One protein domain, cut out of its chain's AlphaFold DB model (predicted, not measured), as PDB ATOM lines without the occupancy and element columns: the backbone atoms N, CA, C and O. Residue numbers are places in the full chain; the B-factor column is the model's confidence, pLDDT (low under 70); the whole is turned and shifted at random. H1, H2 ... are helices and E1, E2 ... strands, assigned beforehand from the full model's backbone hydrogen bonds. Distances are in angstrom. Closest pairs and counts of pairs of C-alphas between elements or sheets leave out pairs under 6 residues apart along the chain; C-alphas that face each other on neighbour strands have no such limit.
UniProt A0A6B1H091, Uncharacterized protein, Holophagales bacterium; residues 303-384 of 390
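This is residues 303 to 384 of the 390 residues of an uncharacterized protein of Holophagales bacterium (UniProt A0A6B1H091). A long, twisted hairpin of E1 and E2, with short E3 paired to the far end of E2, makes the long axis; a smaller sheet of E5, E4 and E6 sits to one side of it, with E6 toward E1. The one-turn helix H1 fits in beside E1 and E6, and E3 lies far out at one end. The printed part has 82 residues with six named strands and one named helix, in the order E1 E2 E3 E4 E5 E6 H1, and is mostly strand. Both sheets, E1 - E2 - E3 and E5 - E4 - E6, are antiparallel. The whole is compact, with a radius of gyration of the C-alphas of 13.3 A, yet elongated, spanning 44 by 28 by 20 A.

Find C-alpha 303 at (241.360, 164.775, 204.770); from there E1, residues 303 to 311, runs 25.3 A. E2, residues 314 to 325, is the longest strand at 36.1 A and ends at C-alpha 325, at (252.513, 168.665, 204.255). E3 is residues 328 to 332, 12.6 A. In the second sheet look for E4 at residues 338 to 342, 13.0 A, E5 at residues 351 to 353, 6.1 A, and E6 at residues 365 to 369, 13.4 A. H1, residues 378 to 381, spans 5.4 A and ends at C-alpha 381, at (229.786, 157.054, 204.087).

Begin with the meander E1 E2 E3, each strand the antiparallel neighbour of the one before; its sheet is only just strongly twisted, with C-alphas up to 4.2 A off the best plane. In the hairpin E1 and E2, at 165 degrees, look at N 307 and O 318, 2.8 A apart and within hydrogen-bond range. In the hairpin E2 and E3, at 133 degrees, N 323 and O 330 are within range at 2.9 A. Going outward from E1, the closest C-alphas of E1 and E6 are those of Ser 304 and Asp 369, 6.8 A apart. E4 is the inner strand of the second sheet: toward E6, N 339 and O 368 are within range at 2.9 A, and in the hairpin E4 and E5, N 353 and O 338 at 3.3 A. H1 is on both sheets and at the level of each, with heights of 2.4 A over E1 E2 E3 and 1.9 A over E5 E4 E6; its closest C-alphas are Asn 381 to Val 308 of E1, 5.4 A, and Asn 381 to Ile 367 of E6, 5.1 A. H1 is too short for an O i to N i+4 pair; its one O i to N i+3 pair is within range. E2 and E4 are apart.

The two C-alphas farthest apart, those of Asp 326 and Glu 362, are 44.0 A apart. The printed part has no cut. The link from E5 to E6, 11 residues, is long. Two short pairings lie outside the named strands: residues 303 to 304 of E1 with residues 374 to 375, parallel, and residues 365 to 366 of E6 with residues 382 to 383, antiparallel. The mean pLDDT of the printed part is 75.5; look for values under 70 at residues 311 to 315 and 342 to 363.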
ATOM      1  N   SER A 303     242.427 165.469 205.495       95.50
ATOM      2  CA  SER A 303     241.360 164.775 204.770       95.50
ATOM      3  C   SER A 303     241.132 163.377 205.313       95.50
ATOM      4  O   SER A 303     242.100 162.718 205.693       95.50
ATOM      5  N   SER A 304     239.892 162.912 205.259       93.31
ATOM      6  CA  SER A 304     239.496 161.527 205.501       93.31
ATOM      7  C   SER A 304     238.925 160.908 204.225       93.31
ATOM      8  O   SER A 304     238.522 161.622 203.308       93.31
ATOM      9  N   ASP A 305     238.956 159.583 204.153       91.12
ATOM     10  CA  ASP A 305     238.218 158.786 203.171       91.12
ATOM     11  C   ASP A 305     237.625 157.610 203.934       91.12
ATOM     12  O   ASP A 305     238.343 156.656 204.262       91.12
ATOM     13  N   VAL A 306     236.368 157.756 204.342       87.75
ATOM     14  CA  VAL A 306     235.627 156.736 205.086       87.75
ATOM     15  C   VAL A 306     234.844 155.884 204.096       87.75
ATOM     16  O   VAL A 306     234.204 156.384 203.185       87.75
ATOM     17  N   LEU A 307     234.882 154.571 204.291       83.56
ATOM     18  CA  LEU A 307     234.153 153.620 203.470       83.56
ATOM     19  C   LEU A 307     233.228 152.790 204.344       83.56
ATOM     20  O   LEU A 307     233.663 152.175 205.323       83.56
ATOM     21  N   VAL A 308     231.969 152.729 203.928       80.25
ATOM     22  CA  VAL A 308     230.956 151.827 204.463       80.25
ATOM     23  C   VAL A 308     230.741 150.706 203.452       80.25
ATOM     24  O   VAL A 308     230.149 150.914 202.396       80.25
ATOM     25  N   ALA A 309     231.242 149.511 203.760       75.62
ATOM     26  CA  ALA A 309     231.103 148.338 202.905       75.62
ATOM     27  C   ALA A 309     230.154 147.313 203.536       75.62
ATOM     28  O   ALA A 309     230.230 147.010 204.726       75.62
ATOM     29  N   GLU A 310     229.266 146.748 202.723       70.44
ATOM     30  CA  GLU A 310     228.413 145.640 203.147       70.44
ATOM     31  C   GLU A 310     229.207 144.327 203.147       70.44
ATOM     32  O   GLU A 310     229.819 143.953 202.144       70.44
ATOM     33  N   SER A 311     229.180 143.612 204.271       66.62
ATOM     34  CA  SER A 311     229.822 142.310 204.458       66.62
ATOM     35  C   SER A 311     228.807 141.338 205.063       66.62
ATOM     36  O   SER A 311     228.546 141.330 206.269       66.62
ATOM     37  N   GLU A 312     228.193 140.530 204.197       69.94
ATOM     38  CA  GLU A 312     227.145 139.543 204.502       69.94
ATOM     39  C   GLU A 312     225.889 140.101 205.201       69.94
ATOM     40  O   GLU A 312     224.868 140.296 204.555       69.94
ATOM     41  N   ARG A 313     225.941 140.271 206.530       63.66
ATOM     42  CA  ARG A 313     224.865 140.782 207.412       63.66
ATOM     43  C   ARG A 313     225.343 141.906 208.326       63.66
ATOM     44  O   ARG A 313     224.689 142.258 209.304       63.66
ATOM     45  N   THR A 314     226.544 142.394 208.067       64.19
ATOM     46  CA  THR A 314     227.233 143.359 208.902       64.19
ATOM     47  C   THR A 314     227.825 144.436 208.025       64.19
ATOM     48  O   THR A 314     228.182 144.194 206.875       64.19
ATOM     49  N   VAL A 315     227.922 145.635 208.573       69.38
ATOM     50  CA  VAL A 315     228.589 146.738 207.894       69.38
ATOM     51  C   VAL A 315     230.033 146.814 208.381       69.38
ATOM     52  O   VAL A 315     230.268 146.949 209.585       69.38
ATOM     53  N   GLU A 316     230.981 146.715 207.449       74.56
ATOM     54  CA  GLU A 316     232.402 146.974 207.682       74.56
ATOM     55  C   GLU A 316     232.687 148.454 207.434       74.56
ATOM     56  O   GLU A 316     232.310 149.014 206.403       74.56
ATOM     57  N   ILE A 317     233.354 149.093 208.395       76.06
ATOM     58  CA  ILE A 317     233.703 150.511 208.313       76.06
ATOM     59  C   ILE A 317     235.214 150.626 208.345       76.06
ATOM     60  O   ILE A 317     235.871 150.210 209.302       76.06
ATOM     61  N   ALA A 318     235.756 151.174 207.269       79.56
ATOM     62  CA  ALA A 318     237.176 151.384 207.084       79.56
ATOM     63  C   ALA A 318     237.431 152.837 206.700       79.56
ATOM     64  O   ALA A 318     236.517 153.587 206.369       79.56
ATOM     65  N   GLY A 319     238.698 153.226 206.711       84.88
ATOM     66  CA  GLY A 319     239.103 154.434 206.024       84.88
ATOM     67  C   GLY A 319     240.528 154.837 206.331       84.88
ATOM     68  O   GLY A 319     241.249 154.167 207.078       84.88
ATOM     69  N   GLN A 320     240.942 155.925 205.701       89.75
ATOM     70  CA  GLN A 320     242.277 156.483 205.831       89.75
ATOM     71  C   GLN A 320     242.204 157.984 206.102       89.75
ATOM     72  O   GLN A 320     241.258 158.662 205.711       89.75
ATOM     73  N   ARG A 321     243.227 158.497 206.784       93.00
ATOM     74  CA  ARG A 321     243.419 159.926 207.029       93.00
ATOM     75  C   ARG A 321     244.682 160.389 206.326       93.00
ATOM     76  O   ARG A 321     245.669 159.657 206.272       93.00
ATOM     77  N   TRP A 322     244.674 161.627 205.858       94.50
ATOM     78  CA  TRP A 322     245.847 162.309 205.334       94.50
ATOM     79  C   TRP A 322     245.969 163.688 205.957       94.50
ATOM     80  O   TRP A 322     244.971 164.343 206.248       94.50
ATOM     81  N   LEU A 323     247.206 164.140 206.098       95.12
ATOM     82  CA  LEU A 323     247.532 165.511 206.450       95.12
ATOM     83  C   LEU A 323     248.313 166.125 205.296       95.12
ATOM     84  O   LEU A 323     249.200 165.488 204.727       95.12
ATOM     85  N   TRP A 324     247.981 167.354 204.939       93.38
ATOM     86  CA  TRP A 324     248.717 168.093 203.936       93.38
ATOM     87  C   TRP A 324     250.038 168.602 204.520       93.38
ATOM     88  O   TRP A 324     250.046 169.316 205.525       93.38
ATOM     89  N   ARG A 325     251.157 168.238 203.893       90.62
ATOM     90  CA  ARG A 325     252.513 168.665 204.255       90.62
ATOM     91  C   ARG A 325     253.348 168.850 203.001       90.62
ATOM     92  O   ARG A 325     253.198 168.095 202.047       90.62
ATOM     93  N   ASP A 326     254.194 169.876 202.996       82.69
ATOM     94  CA  ASP A 326     255.177 170.132 201.935       82.69
ATOM     95  C   ASP A 326     254.606 170.061 200.501       82.69
ATOM     96  O   ASP A 326     255.275 169.641 199.558       82.69
ATOM     97  N   GLY A 327     253.347 170.482 200.324       84.00
ATOM     98  CA  GLY A 327     252.674 170.493 199.022       84.00
ATOM     99  C   GLY A 327     252.017 169.170 198.604       84.00
ATOM    100  O   GLY A 327     251.663 169.027 197.435       84.00
ATOM    101  N   GLY A 328     251.841 168.208 199.517       89.94
ATOM    102  CA  GLY A 328     251.191 166.933 199.225       89.94
ATOM    103  C   GLY A 328     250.417 166.327 200.395       89.94
ATOM    104  O   GLY A 328     250.594 166.685 201.555       89.94
ATOM    105  N   TRP A 329     249.535 165.378 200.077       93.25
ATOM    106  CA  TRP A 329     248.792 164.595 201.066       93.25
ATOM    107  C   TRP A 329     249.642 163.430 201.582       93.25
ATOM    108  O   TRP A 329     249.897 162.475 200.846       93.25
ATOM    109  N   GLU A 330     250.023 163.467 202.856       94.69
ATOM    110  CA  GLU A 330     250.727 162.373 203.528       94.69
ATOM    111  C   GLU A 330     249.750 161.514 204.339       94.69
ATOM    112  O   GLU A 330     248.985 162.064 205.137       94.69
ATOM    113  N   PRO A 331     249.752 160.177 204.181       93.31
ATOM    114  CA  PRO A 331     248.876 159.308 204.955       93.31
ATOM    115  C   PRO A 331     249.261 159.317 206.437       93.31
ATOM    116  O   PRO A 331     250.439 159.244 206.797       93.31
ATOM    117  N   LEU A 332     248.256 159.351 207.305       90.44
ATOM    118  CA  LEU A 332     248.412 159.208 208.746       90.44
ATOM    119  C   LEU A 332     248.143 157.764 209.167       90.44
ATOM    120  O   LEU A 332     247.223 157.113 208.682       90.44
ATOM    121  N   THR A 333     248.903 157.280 210.146       83.00
ATOM    122  CA  THR A 333     248.673 155.971 210.784       83.00
ATOM    123  C   THR A 333     247.681 156.050 211.949       83.00
ATOM    124  O   THR A 333     247.593 155.119 212.748       83.00
ATOM    125  N   VAL A 334     246.992 157.183 212.104       74.62
ATOM    126  CA  VAL A 334     246.026 157.405 213.183       74.62
ATOM    127  C   VAL A 334     244.722 156.687 212.820       74.62
ATOM    128  O   VAL A 334     244.230 156.893 211.710       74.62
ATOM    129  N   PRO A 335     244.157 155.855 213.715       73.12
ATOM    130  CA  PRO A 335     242.877 155.201 213.470       73.12
ATOM    131  C   PRO A 335     241.758 156.211 213.214       73.12
ATOM    132  O   PRO A 335     241.725 157.276 213.832       73.12
ATOM    133  N   ILE A 336     240.813 155.841 212.351       77.69
ATOM    134  CA  ILE A 336     239.573 156.595 212.197       77.69
ATOM    135  C   ILE A 336     238.684 156.355 213.415       77.69
ATOM    136  O   ILE A 336     238.442 155.218 213.830       77.69
ATOM    137  N   HIS A 337     238.182 157.450 213.968       76.19
ATOM    138  CA  HIS A 337     237.084 157.456 214.923       76.19
ATOM    139  C   HIS A 337     235.882 158.005 214.199       76.19
ATOM    140  O   HIS A 337     236.011 159.038 213.563       76.19
ATOM    141  N   VAL A 338     234.732 157.349 214.281       75.88
ATOM    142  CA  VAL A 338     233.561 157.849 213.570       75.88
ATOM    143  C   VAL A 338     232.427 158.174 214.513       75.88
ATOM    144  O   VAL A 338     232.302 157.604 215.602       75.88
ATOM    145  N   THR A 339     231.574 159.064 214.040       75.38
ATOM    146  CA  THR A 339     230.246 159.284 214.583       75.38
ATOM    147  C   THR A 339     229.210 158.745 213.608       75.38
ATOM    148  O   THR A 339     229.394 158.754 212.388       75.38
ATOM    149  N   GLN A 340     228.129 158.202 214.164       74.75
ATOM    150  CA  GLN A 340     226.970 157.760 213.394       74.75
ATOM    151  C   GLN A 340     225.848 158.775 213.551       74.75
ATOM    152  O   GLN A 340     225.438 159.076 214.676       74.75
ATOM    153  N   ARG A 341     225.326 159.242 212.417       75.31
ATOM    154  CA  ARG A 341     224.159 160.112 212.358       75.31
ATOM    155  C   ARG A 341     222.980 159.363 211.752       75.31
ATOM    156  O   ARG A 341     223.035 158.956 210.593       75.31
ATOM    157  N   TYR A 342     221.920 159.181 212.537       69.38
ATOM    158  CA  TYR A 342     220.680 158.552 212.079       69.38
ATOM    159  C   TYR A 342     219.759 159.577 211.409       69.38
ATOM    160  O   TYR A 342     219.657 160.725 211.846       69.38
ATOM    161  N   GLU A 343     219.067 159.154 210.351       64.00
ATOM    162  CA  GLU A 343     218.147 160.014 209.591       64.00
ATOM    163  C   GLU A 343     216.791 160.236 210.286       64.00
ATOM    164  O   GLU A 343     216.032 161.119 209.893       64.00
ATOM    165  N   ASP A 344     216.485 159.480 211.347       58.28
ATOM    166  CA  ASP A 344     215.199 159.525 212.063       58.28
ATOM    167  C   ASP A 344     215.000 160.771 212.949       58.28
ATOM    168  O   ASP A 344     213.981 160.902 213.632       58.28
ATOM    169  N   GLY A 345     215.961 161.701 212.938       51.81
ATOM    170  CA  GLY A 345     215.914 162.938 213.713       51.81
ATOM    171  C   GLY A 345     216.152 162.743 215.213       51.81
ATOM    172  O   GLY A 345     216.044 163.715 215.964       51.81
ATOM    173  N   SER A 346     216.495 161.532 215.671       53.16
ATOM    174  CA  SER A 346     216.957 161.317 217.040       53.16
ATOM    175  C   SER A 346     218.415 161.774 217.181       53.16
ATOM    176  O   SER A 346     219.355 160.982 217.193       53.16
ATOM    177  N   ASP A 347     218.611 163.090 217.345       52.75
ATOM    178  CA  ASP A 347     219.910 163.682 217.729       52.75
ATOM    179  C   ASP A 347     220.477 163.032 219.025       52.75
ATOM    180  O   ASP A 347     221.659 163.148 219.329       52.75
ATOM    181  N   GLU A 348     219.668 162.282 219.781       45.28
ATOM    182  CA  GLU A 348     220.054 161.572 221.008       45.28
ATOM    183  C   GLU A 348     220.940 160.326 220.792       45.28
ATOM    184  O   GLU A 348     221.421 159.748 221.770       45.28
ATOM    185  N   ARG A 349     221.183 159.881 219.548       51.81
ATOM    186  CA  ARG A 349     221.991 158.676 219.264       51.81
ATOM    187  C   ARG A 349     223.281 158.946 218.489       51.81
ATOM    188  O   ARG A 349     223.690 158.092 217.704       51.81
ATOM    189  N   HIS A 350     223.965 160.062 218.746       51.38
ATOM    190  CA  HIS A 350     225.365 160.213 218.329       51.38
ATOM    191  C   HIS A 350     226.203 159.140 219.044       51.38
ATOM    192  O   HIS A 350     226.610 159.290 220.197       51.38
ATOM    193  N   ARG A 351     226.416 157.997 218.389       54.56
ATOM    194  CA  ARG A 351     227.350 156.982 218.874       54.56
ATOM    195  C   ARG A 351     228.728 157.376 218.382       54.56
ATOM    196  O   ARG A 351     229.075 157.121 217.234       54.56
ATOM    197  N   ILE A 352     229.471 158.034 219.262       46.06
ATOM    198  CA  ILE A 352     230.876 158.374 219.064       46.06
ATOM    199  C   ILE A 352     231.692 157.213 219.610       46.06
ATOM    200  O   ILE A 352     231.652 156.915 220.806       46.06
ATOM    201  N   GLY A 353     232.398 156.510 218.737       49.09
ATOM    202  CA  GLY A 353     233.265 155.427 219.169       49.09
ATOM    203  C   GLY A 353     233.991 154.776 218.002       49.09
ATOM    204  O   GLY A 353     233.559 154.905 216.857       49.09
ATOM    205  N   PRO A 354     235.097 154.057 218.262       46.03
ATOM    206  CA  PRO A 354     235.606 153.115 217.277       46.03
ATOM    207  C   PRO A 354     234.450 152.188 216.907       46.03
ATOM    208  O   PRO A 354     233.822 151.594 217.790       46.03
ATOM    209  N   VAL A 355     234.125 152.121 215.621       48.34
ATOM    210  CA  VAL A 355     233.043 151.257 215.164       48.34
ATOM    211  C   VAL A 355     233.370 149.835 215.611       48.34
ATOM    212  O   VAL A 355     234.488 149.369 215.375       48.34
ATOM    213  N   PRO A 356     232.434 149.119 216.254       48.78
ATOM    214  CA  PRO A 356     232.505 147.669 216.257       48.78
ATOM    215  C   PRO A 356     232.737 147.211 214.812       48.78
ATOM    216  O   PRO A 356     232.062 147.702 213.918       48.78
ATOM    217  N   ALA A 357     233.667 146.286 214.563       47.34
ATOM    218  CA  ALA A 357     233.973 145.809 213.204       47.34
ATOM    219  C   ALA A 357     232.736 145.304 212.424       47.34
ATOM    220  O   ALA A 357     232.818 145.078 211.223       47.34
ATOM    221  N   THR A 358     231.608 145.125 213.119       48.47
ATOM    222  CA  THR A 358     230.308 144.737 212.603       48.47
ATOM    223  C   THR A 358     229.182 145.479 213.346       48.47
ATOM    224  O   THR A 358     229.100 145.446 214.576       48.47
ATOM    225  N   ALA A 359     228.278 146.132 212.611       55.38
ATOM    226  CA  ALA A 359     226.993 146.621 213.123       55.38
ATOM    227  C   ALA A 359     225.851 145.950 212.342       55.38
ATOM    228  O   ALA A 359     225.943 145.864 211.121       55.38
ATOM    229  N   GLU A 360     224.802 145.480 213.031       54.41
ATOM    230  CA  GLU A 360     223.520 145.094 212.418       54.41
ATOM    231  C   GLU A 360     222.654 146.357 212.330       54.41
ATOM    232  O   GLU A 360     222.147 146.815 213.360       54.41
ATOM    233  N   PRO A 361     222.530 147.004 211.163       59.59
ATOM    234  CA  PRO A 361     221.906 148.307 211.115       59.59
ATOM    235  C   PRO A 361     220.437 148.178 210.747       59.59
ATOM    236  O   PRO A 361     220.078 147.931 209.600       59.59
ATOM    237  N   GLU A 362     219.581 148.389 211.742       62.53
ATOM    238  CA  GLU A 362     218.124 148.387 211.578       62.53
ATOM    239  C   GLU A 362     217.592 149.649 210.861       62.53
ATOM    240  O   GLU A 362     216.421 149.687 210.488       62.53
ATOM    241  N   ALA A 363     218.424 150.685 210.667       68.62
ATOM    242  CA  ALA A 363     218.039 151.969 210.071       68.62
ATOM    243  C   ALA A 363     219.167 152.595 209.221       68.62
ATOM    244  O   ALA A 363     220.341 152.334 209.503       68.62
ATOM    245  N   PRO A 364     218.834 153.441 208.222       74.69
ATOM    246  CA  PRO A 364     219.810 154.238 207.483       74.69
ATOM    247  C   PRO A 364     220.611 155.183 208.383       74.69
ATOM    248  O   PRO A 364     220.082 155.752 209.347       74.69
ATOM    249  N   PHE A 365     221.889 155.358 208.063       78.06
ATOM    250  CA  PHE A 365     222.776 156.276 208.771       78.06
ATOM    251  C   PHE A 365     223.870 156.812 207.847       78.06
ATOM    252  O   PHE A 365     224.226 156.194 206.842       78.06
ATOM    253  N   THR A 366     224.449 157.942 208.242       83.25
ATOM    254  CA  THR A 366     225.687 158.471 207.662       83.25
ATOM    255  C   THR A 366     226.811 158.393 208.686       83.25
ATOM    256  O   THR A 366     226.602 158.676 209.870       83.25
ATOM    257  N   ILE A 367     227.999 158.004 208.231       84.69
ATOM    258  CA  ILE A 367     229.222 157.990 209.028       84.69
ATOM    259  C   ILE A 367     230.039 159.241 208.761       84.69
ATOM    260  O   ILE A 367     230.200 159.673 207.623       84.69
ATOM    261  N   ILE A 368     230.592 159.824 209.814       84.00
ATOM    262  CA  ILE A 368     231.463 160.987 209.692       84.00
ATOM    263  C   ILE A 368     232.719 160.715 210.504       84.00
ATOM    264  O   ILE A 368     232.632 160.211 211.624       84.00
ATOM    265  N   ASP A 369     233.887 161.009 209.933       86.81
ATOM    266  CA  ASP A 369     235.132 160.977 210.693       86.81
ATOM    267  C   ASP A 369     235.078 162.052 211.790       86.81
ATOM    268  O   ASP A 369     234.898 163.236 211.515       86.81
ATOM    269  N   ALA A 370     235.224 161.634 213.042       82.88
ATOM    270  CA  ALA A 370     235.198 162.463 214.239       82.88
ATOM    271  C   ALA A 370     236.550 163.174 214.432       82.88
ATOM    272  O   ALA A 370     237.191 163.064 215.478       82.88
ATOM    273  N   TRP A 371     237.032 163.830 213.380       88.31
ATOM    274  CA  TRP A 371     238.300 164.544 213.341       88.31
ATOM    275  C   TRP A 371     238.160 165.763 212.426       88.31
ATOM    276  O   TRP A 371     237.491 165.646 211.400       88.31
ATOM    277  N   PRO A 372     238.748 166.932 212.750       93.19
ATOM    278  CA  PRO A 372     238.620 168.122 211.911       93.19
ATOM    279  C   PRO A 372     239.303 167.954 210.541       93.19
ATOM    280  O   PRO A 372     240.450 168.345 210.337       93.19
ATOM    281  N   SER A 373     238.585 167.367 209.589       93.94
ATOM    282  CA  SER A 373     239.031 167.080 208.227       93.94
ATOM    283  C   SER A 373     237.881 167.213 207.234       93.94
ATOM    284  O   SER A 373     236.714 167.212 207.617       93.94
ATOM    285  N   PHE A 374     238.194 167.305 205.941       94.94
ATOM    286  CA  PHE A 374     237.174 167.118 204.909       94.94
ATOM    287  C   PHE A 374     237.146 165.660 204.437       94.94
ATOM    288  O   PHE A 374     238.191 165.035 204.264       94.94
ATOM    289  N   GLU A 375     235.948 165.139 204.207       93.62
ATOM    290  CA  GLU A 375     235.731 163.799 203.667       93.62
ATOM    291  C   GLU A 375     235.858 163.823 202.139       93.62
ATOM    292  O   GLU A 375     235.208 164.631 201.477       93.62
ATOM    293  N   ARG A 376     236.714 162.977 201.563       92.56
ATOM    294  CA  ARG A 376     236.978 162.967 200.114       92.56
ATOM    295  C   ARG A 376     235.814 162.401 199.320       92.56
ATOM    296  O   ARG A 376     235.542 162.918 198.231       92.56
ATOM    297  N   SER A 377     235.124 161.407 199.877       90.44
ATOM    298  CA  SER A 377     234.079 160.657 199.180       90.44
ATOM    299  C   SER A 377     232.810 160.551 200.039       90.44
ATOM    300  O   SER A 377     232.383 159.448 200.359       90.44
ATOM    301  N   PRO A 378     232.133 161.666 200.403       88.12
ATOM    302  CA  PRO A 378     231.066 161.627 201.415       88.12
ATOM    303  C   PRO A 378     229.908 160.678 201.089       88.12
ATOM    304  O   PRO A 378     229.231 160.193 201.989       88.12
ATOM    305  N   THR A 379     229.665 160.406 199.807       86.06
ATOM    306  CA  THR A 379     228.623 159.477 199.351       86.06
ATOM    307  C   THR A 379     228.864 158.033 199.774       86.06
ATOM    308  O   THR A 379     227.901 157.278 199.890       86.06
ATOM    309  N   ASP A 380     230.116 157.667 200.038       86.44
ATOM    310  CA  ASP A 380     230.537 156.310 200.392       86.44
ATOM    311  C   ASP A 380     230.358 156.043 201.898       86.44
ATOM    312  O   ASP A 380     230.491 154.914 202.374       86.44
ATOM    313  N   ASN A 381     229.984 157.086 202.647       85.19
ATOM    314  CA  ASN A 381     229.786 157.054 204.087       85.19
ATOM    315  C   ASN A 381     228.363 156.646 204.504       85.19
ATOM    316  O   ASN A 381     228.039 156.671 205.696       85.19
ATOM    317  N   VAL A 382     227.483 156.350 203.547       84.25
ATOM    318  CA  VAL A 382     226.049 156.178 203.799       84.25
ATOM    319  C   VAL A 382     225.648 154.717 203.725       84.25
ATOM    320  O   VAL A 382     225.853 154.043 202.719       84.25
ATOM    321  N   TRP A 383     224.959 154.260 204.765       80.06
ATOM    322  CA  TRP A 383     224.205 153.018 204.731       80.06
ATOM    323  C   TRP A 383     222.722 153.316 204.522       80.06
ATOM    324  O   TRP A 383     222.119 154.039 205.313       80.06
ATOM    325  N   ARG A 384     222.118 152.732 203.480       77.75
ATOM    326  CA  ARG A 384     220.702 152.954 203.121       77.75
ATOM    327  C   ARG A 384     219.747 151.829 203.559       77.75
ATOM    328  O   ARG A 384     218.550 151.939 203.318       77.75
TER     329      ARG A 384